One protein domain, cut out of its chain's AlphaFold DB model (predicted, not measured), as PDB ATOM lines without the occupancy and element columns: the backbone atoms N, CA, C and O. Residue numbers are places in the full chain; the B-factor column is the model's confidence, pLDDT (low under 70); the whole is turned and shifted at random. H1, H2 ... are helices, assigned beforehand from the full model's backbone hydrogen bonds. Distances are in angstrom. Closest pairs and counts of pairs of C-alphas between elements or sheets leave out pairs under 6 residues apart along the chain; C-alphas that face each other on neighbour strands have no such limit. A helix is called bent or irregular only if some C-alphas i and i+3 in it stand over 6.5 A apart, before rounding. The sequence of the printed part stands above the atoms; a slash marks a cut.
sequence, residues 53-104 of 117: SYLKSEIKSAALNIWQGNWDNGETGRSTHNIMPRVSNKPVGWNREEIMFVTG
ATOM      1  N   SER A  53     171.405 197.277 203.728       95.56
ATOM      2  CA  SER A  53     170.421 198.361 203.820       95.56
ATOM      3  C   SER A  53     170.939 199.674 203.234       95.56
ATOM      4  O   SER A  53     170.163 200.366 202.580       95.56
ATOM      5  N   TYR A  54     172.232 199.971 203.400       95.19
ATOM      6  CA  TYR A  54     172.872 201.132 202.788       95.19
ATOM      7  C   TYR A  54     172.851 201.008 201.262       95.19
ATOM      8  O   TYR A  54     172.390 201.907 200.571       95.19
ATOM      9  N   LEU A  55     173.261 199.863 200.707       94.81
ATOM     10  CA  LEU A  55     173.229 199.683 199.251       94.81
ATOM     11  C   LEU A  55     171.801 199.813 198.694       94.81
ATOM     12  O   LEU A  55     171.580 200.463 197.675       94.81
ATOM     13  N   LYS A  56     170.813 199.247 199.395       95.94
ATOM     14  CA  LYS A  56     169.395 199.394 199.037       95.94
ATOM     15  C   LYS A  56     168.933 200.852 199.076       95.94
ATOM     16  O   LYS A  56     168.158 201.248 198.204       95.94
ATOM     17  N   SER A  57     169.372 201.646 200.056       96.38
ATOM     18  CA  SER A  57     169.010 203.066 200.125       96.38
ATOM     19  C   SER A  57     169.642 203.873 198.997       96.38
ATOM     20  O   SER A  57     168.941 204.685 198.399       96.38
ATOM     21  N   GLU A  58     170.901 203.598 198.648       96.75
ATOM     22  CA  GLU A  58     171.580 204.268 197.530       96.75
ATOM     23  C   GLU A  58     170.874 203.985 196.203       96.75
ATOM     24  O   GLU A  58     170.548 204.912 195.466       96.75
ATOM     25  N   ILE A  59     170.556 202.715 195.925       96.81
ATOM     26  CA  ILE A  59     169.840 202.324 194.701       96.81
ATOM     27  C   ILE A  59     168.470 203.002 194.644       96.81
ATOM     28  O   ILE A  59     168.091 203.560 193.615       96.81
ATOM     29  N   LYS A  60     167.727 202.990 195.757       96.44
ATOM     30  CA  LYS A  60     166.422 203.654 195.845       96.44
ATOM     31  C   LYS A  60     166.539 205.158 195.595       96.44
ATOM     32  O   LYS A  60     165.703 205.715 194.890       96.44
ATOM     33  N   SER A  61     167.554 205.805 196.163       96.75
ATOM     34  CA  SER A  61     167.799 207.237 195.980       96.75
ATOM     35  C   SER A  61     168.163 207.562 194.534       96.75
ATOM     36  O   SER A  61     167.607 208.495 193.963       96.75
ATOM     37  N   ALA A  62     169.049 206.777 193.918       97.69
ATOM     38  CA  ALA A  62     169.431 206.951 192.521       97.69
ATOM     39  C   ALA A  62     168.227 206.779 191.584       97.69
ATOM     40  O   ALA A  62     167.997 207.619 190.717       97.69
ATOM     41  N   ALA A  63     167.413 205.741 191.802       97.50
ATOM     42  CA  ALA A  63     166.190 205.524 191.038       97.50
ATOM     43  C   ALA A  63     165.216 206.703 191.180       97.50
ATOM     44  O   ALA A  63     164.725 207.202 190.172       97.50
ATOM     45  N   LEU A  64     164.977 207.193 192.402       97.25
ATOM     46  CA  LEU A  64     164.123 208.363 192.630       97.25
ATOM     47  C   LEU A  64     164.646 209.615 191.924       97.25
ATOM     48  O   LEU A  64     163.851 210.337 191.336       97.25
ATOM     49  N   ASN A  65     165.959 209.850 191.927       97.38
ATOM     50  CA  ASN A  65     166.556 210.995 191.240       97.38
ATOM     51  C   ASN A  65     166.388 210.911 189.718       97.38
ATOM     52  O   ASN A  65     166.043 211.906 189.086       97.38
ATOM     53  N   ILE A  66     166.584 209.727 189.131       97.75
ATOM     54  CA  ILE A  66     166.345 209.503 187.696       97.75
ATOM     55  C   ILE A  66     164.871 209.753 187.366       97.75
ATOM     56  O   ILE A  66     164.555 210.473 186.422       97.75
ATOM     57  N   TRP A  67     163.962 209.198 188.170       96.62
ATOM     58  CA  TRP A  67     162.528 209.400 187.989       96.62
ATOM     59  C   TRP A  67     162.117 210.860 188.149       96.62
ATOM     60  O   TRP A  67     161.301 211.335 187.368       96.62
ATOM     61  N   GLN A  68     162.694 211.577 189.111       97.69
ATOM     62  CA  GLN A  68     162.465 213.006 189.295       97.69
ATOM     63  C   GLN A  68     162.919 213.794 188.062       97.69
ATOM     64  O   GLN A  68     162.154 214.600 187.550       97.69
ATOM     65  N   GLY A  69     164.104 213.497 187.521       97.06
ATOM     66  CA  GLY A  69     164.583 214.119 186.285       97.06
ATOM     67  C   GLY A  69     163.652 213.869 185.096       97.06
ATOM     68  O   GLY A  69     163.336 214.797 184.354       97.06
ATOM     69  N   ASN A  70     163.150 212.644 184.938       95.62
ATOM     70  CA  ASN A  70     162.150 212.337 183.911       95.62
ATOM     71  C   ASN A  70     160.822 213.062 184.170       95.62
ATOM     72  O   ASN A  70     160.155 213.483 183.230       95.62
ATOM     73  N   TRP A  71     160.431 213.207 185.437       95.19
ATOM     74  CA  TRP A  71     159.198 213.881 185.828       95.19
ATOM     75  C   TRP A  71     159.254 215.385 185.575       95.19
ATOM     76  O   TRP A  71     158.277 215.956 185.098       95.19
ATOM     77  N   ASP A  72     160.396 216.015 185.826       96.19
ATOM     78  CA  ASP A  72     160.592 217.447 185.611       96.19
ATOM     79  C   ASP A  72     160.678 217.802 184.126       96.19
ATOM     80  O   ASP A  72     160.084 218.790 183.703       96.19
ATOM     81  N   ASN A  73     161.346 216.966 183.326       95.44
ATOM     82  CA  ASN A  73     161.584 217.236 181.904       95.44
ATOM     83  C   ASN A  73     160.546 216.607 180.958       95.44
ATOM     84  O   ASN A  73     160.586 216.854 179.755       95.44
ATOM     85  N   GLY A  74     159.646 215.764 181.465       92.44
ATOM     86  CA  GLY A  74     158.622 215.115 180.649       92.44
ATOM     87  C   GLY A  74     157.571 216.101 180.136       92.44
ATOM     88  O   GLY A  74     157.117 216.973 180.870       92.44
ATOM     89  N   GLU A  75     157.128 215.933 178.890       90.19
ATOM     90  CA  GLU A  75     156.095 216.787 178.281       90.19
ATOM     91  C   GLU A  75     154.664 216.354 178.646       90.19
ATOM     92  O   GLU A  75     153.720 217.140 178.574       90.19
ATOM     93  N   THR A  76     154.478 215.102 179.069       87.06
ATOM     94  CA  THR A  76     153.170 214.552 179.438       87.06
ATOM     95  C   THR A  76     152.851 214.775 180.921       87.06
ATOM     96  O   THR A  76     153.729 214.973 181.766       87.06
ATOM     97  N   GLY A  77     151.555 214.785 181.256       85.69
ATOM     98  CA  GLY A  77     151.095 214.866 182.648       85.69
ATOM     99  C   GLY A  77     151.473 216.161 183.380       85.69
ATOM    100  O   GLY A  77     151.658 216.134 184.595       85.69
ATOM    101  N   ARG A  78     151.614 217.292 182.671       90.19
ATOM    102  CA  ARG A  78     152.019 218.584 183.267       90.19
ATOM    103  C   ARG A  78     151.035 219.135 184.290       90.19
ATOM    104  O   ARG A  78     151.467 219.712 185.279       90.19
ATOM    105  N   SER A  79     149.736 218.890 184.120       86.12
ATOM    106  CA  SER A  79     148.732 219.216 185.142       86.12
ATOM    107  C   SER A  79     149.024 218.497 186.464       86.12
ATOM    108  O   SER A  79     149.067 219.128 187.517       86.12
ATOM    109  N   THR A  80     149.298 217.192 186.401       88.69
ATOM    110  CA  THR A  80     149.669 216.376 187.560       88.69
ATOM    111  C   THR A  80     150.995 216.835 188.164       88.69
ATOM    112  O   THR A  80     151.101 216.909 189.384       88.69
ATOM    113  N   HIS A  81     151.996 217.179 187.345       91.12
ATOM    114  CA  HIS A  81     153.290 217.695 187.826       91.12
ATOM    115  C   HIS A  81     153.149 219.021 188.569       91.12
ATOM    116  O   HIS A  81     153.692 219.153 189.661       91.12
ATOM    117  N   ASN A  82     152.338 219.947 188.057       89.62
ATOM    118  CA  ASN A  82     152.086 221.228 188.721       89.62
ATOM    119  C   ASN A  82     151.492 221.055 190.130       89.62
ATOM    120  O   ASN A  82     151.764 221.861 191.017       89.62
ATOM    121  N   ILE A  83     150.693 220.006 190.346       89.06
ATOM    122  CA  ILE A  83     150.092 219.692 191.651       89.06
ATOM    123  C   ILE A  83     151.064 218.877 192.517       89.06
ATOM    124  O   ILE A  83     151.174 219.106 193.721       89.06
ATOM    125  N   MET A  84     151.784 217.932 191.914       89.88
ATOM    126  CA  MET A  84     152.737 217.056 192.587       89.88
ATOM    127  C   MET A  84     154.080 217.042 191.843       89.88
ATOM    128  O   MET A  84     154.379 216.107 191.095       89.88
ATOM    129  N   PRO A  85     154.941 218.043 192.083       92.38
ATOM    130  CA  PRO A  85     156.198 218.169 191.349       92.38
ATOM    131  C   PRO A  85     157.261 217.182 191.837       92.38
ATOM    132  O   PRO A  85     158.257 216.965 191.161       92.38
ATOM    133  N   ARG A  86     157.081 216.571 193.016       94.56
ATOM    134  CA  ARG A  86     158.064 215.660 193.615       94.56
ATOM    135  C   ARG A  86     157.633 214.205 193.526       94.56
ATOM    136  O   ARG A  86     156.601 213.824 194.077       94.56
ATOM    137  N   VAL A  87     158.487 213.382 192.929       93.50
ATOM    138  CA  VAL A  87     158.346 211.928 192.919       93.50
ATOM    139  C   VAL A  87     158.587 211.390 194.326       93.50
ATOM    140  O   VAL A  87     159.533 211.762 195.023       93.50
ATOM    141  N   SER A  88     157.710 210.492 194.761       91.56
ATOM    142  CA  SER A  88     157.805 209.868 196.072       91.56
ATOM    143  C   SER A  88     157.240 208.450 196.030       91.56
ATOM    144  O   SER A  88     156.277 208.178 195.323       91.56
ATOM    145  N   ASN A  89     157.796 207.558 196.855       88.44
ATOM    146  CA  ASN A  89     157.245 206.209 197.042       88.44
ATOM    147  C   ASN A  89     156.086 206.171 198.052       88.44
ATOM    148  O   ASN A  89     155.586 205.091 198.361       88.44
ATOM    149  N   LYS A  90     155.713 207.311 198.640       89.19
ATOM    150  CA  LYS A  90     154.562 207.398 199.536       89.19
ATOM    151  C   LYS A  90     153.315 207.710 198.705       89.19
ATOM    152  O   LYS A  90     153.389 208.583 197.838       89.19
ATOM    153  N   PRO A  91     152.186 207.036 198.969       83.25
ATOM    154  CA  PRO A  91     150.929 207.402 198.341       83.25
ATOM    155  C   PRO A  91     150.532 208.818 198.771       83.25
ATOM    156  O   PRO A  91     150.763 209.217 199.912       83.25
ATOM    157  N   VAL A  92     149.922 209.561 197.852       84.12
ATOM    158  CA  VAL A  92     149.499 210.959 198.059       84.12
ATOM    159  C   VAL A  92     148.250 211.055 198.941       84.12
ATOM    160  O   VAL A  92     147.942 212.112 199.475       84.12
ATOM    161  N   GLY A  93     147.544 209.936 199.127       88.75
ATOM    162  CA  GLY A  93     146.299 209.879 199.893       88.75
ATOM    163  C   GLY A  93     145.062 210.314 199.106       88.75
ATOM    164  O   GLY A  93     144.002 210.436 199.705       88.75
ATOM    165  N   TRP A  94     145.181 210.525 197.791       89.19
ATOM    166  CA  TRP A  94     144.049 210.867 196.932       89.19
ATOM    167  C   TRP A  94     143.078 209.701 196.761       89.19
ATOM    168  O   TRP A  94     143.492 208.548 196.590       89.19
ATOM    169  N   ASN A  95     141.787 210.016 196.772       90.06
ATOM    170  CA  ASN A  95     140.734 209.087 196.386       90.06
ATOM    171  C   ASN A  95     140.678 208.923 194.855       90.06
ATOM    172  O   ASN A  95     141.430 209.540 194.094       90.06
ATOM    173  N   ARG A  96     139.803 208.035 194.383       88.94
ATOM    174  CA  ARG A  96     139.715 207.687 192.962       88.94
ATOM    175  C   ARG A  96     139.312 208.891 192.110       88.94
ATOM    176  O   ARG A  96     139.870 209.077 191.031       88.94
ATOM    177  N   GLU A  97     138.361 209.683 192.580       88.56
ATOM    178  CA  GLU A  97     137.810 210.845 191.889       88.56
ATOM    179  C   GLU A  97     138.869 211.944 191.741       88.56
ATOM    180  O   GLU A  97     139.031 212.502 190.657       88.56
ATOM    181  N   GLU A  98     139.647 212.191 192.794       87.00
ATOM    182  CA  GLU A  98     140.777 213.125 192.804       87.00
ATOM    183  C   GLU A  98     141.883 212.685 191.837       87.00
ATOM    184  O   GLU A  98     142.378 213.500 191.058       87.00
ATOM    185  N   ILE A  99     142.232 211.391 191.818       86.75
ATOM    186  CA  ILE A  99     143.199 210.844 190.854       86.75
ATOM    187  C   ILE A  99     142.690 211.046 189.423       86.75
ATOM    188  O   ILE A  99     143.441 211.516 188.569       86.75
ATOM    189  N   MET A 100     141.423 210.722 189.153       87.00
ATOM    190  CA  MET A 100     140.798 210.890 187.837       87.00
ATOM    191  C   MET A 100     140.790 212.349 187.382       87.00
ATOM    192  O   MET A 100     141.121 212.638 186.233       87.00
ATOM    193  N   PHE A 101     140.462 213.267 188.291       83.75
ATOM    194  CA  PHE A 101     140.458 214.699 188.023       83.75
ATOM    195  C   PHE A 101     141.865 215.221 187.707       83.75
ATOM    196  O   PHE A 101     142.079 215.818 186.654       83.75
ATOM    197  N   VAL A 102     142.848 214.949 188.572       83.81
ATOM    198  CA  VAL A 102     144.218 215.470 188.422       83.81
ATOM    199  C   VAL A 102     144.923 214.898 187.189       83.81
ATOM    200  O   VAL A 102     145.617 215.623 186.473       83.81
ATOM    201  N   THR A 103     144.728 213.606 186.916       82.38
ATOM    202  CA  THR A 103     145.337 212.932 185.759       82.38
ATOM    203  C   THR A 103     144.589 213.177 184.448       82.38
ATOM    204  O   THR A 103     145.053 212.734 183.400       82.38
ATOM    205  N   GLY A 104     143.449 213.879 184.481       78.44
ATOM    206  CA  GLY A 104     142.613 214.117 183.300       78.44
ATOM    207  C   GLY A 104     141.937 212.852 182.755       78.44
ATOM    208  O   GLY A 104     141.474 212.841 181.617       78.44
TER     209      GLY A 104
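AT A GLANCE: This is residues 53 to 104 of the 117 residues of the protein "RNase H type-1 domain-containing protein" of Araneus ventricosus (UniProt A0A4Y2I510). One long helix, H1, makes a straight arm, and beside its C-terminal end sits a loose head of two short helices, H2 and H3, joined by a wide arc of chain, residues 84 to 95. That arc leaves H2, bows toward H1 and then swings away to H3, whose last residue comes back near H2; residues 53 to 59 of H1 stick out free at the other end. The printed part has 52 residues with three named helices, H1, H2 and H3 in chain order, and no named strand; its class is all helix. The whole is loose, with a radius of gyration of the C-alphas of 13.1 A, and flat, with spans of 38 by 24 by 11 A.

HOW THE PARTS SIT: H1, residues 53 to 73, is the longest helix and touches no helix. It is close to but not clearly touching H2, residues 78 to 83; their closest C-alphas, those of Trp 71 and His 81, are 7.3 A apart. H1 and H2 run opposite ways at a steep tilt of 58 degrees, with their centres 19.9 A apart. H2 and H3, residues 96 to 102, only just touch, with 3 pairs of C-alphas within 8 A; the closest are those of Thr 80 and Val 102, at 5.6 A. These two run opposite ways at a steep tilt of 67 degrees, only just short of about perpendicular. H1 and H3 are apart. In H1, H2 and H3 every pair of O i and N i+4 is within hydrogen-bond range.

IN THESE COORDINATES: H1 runs from Ser 53, C-alpha at (170.421, 198.361, 203.820), to Asn 73, C-alpha at (161.584, 217.236, 181.904), and measures 30.2 A from first to last C-alpha. H2 has six residues, Arg 78 to Ile 83, and measures 8.7 A from first to last C-alpha. H3 has seven residues, Arg 96 to Val 102, and measures 10.1 A; its last C-alpha is at (144.218, 215.470, 188.422). No helix is bent or irregular.

THE WHOLE: The two C-alphas farthest apart, those of Tyr 54 and Gly 104, are 38.3 A apart. The printed part has no cut from residue 53 to residue 104, within a full chain of 117 residues. The link from H1 to H2, with 4 residues between them, is tight; the link from H2 to H3, with 12 residues, is long. The C-alphas of residues 84 to 95, which hold no named element, lie 3 to 16 A from the mean of the C-alphas. The mean pLDDT of the printed part is 91.5, and no printed residue is under 70.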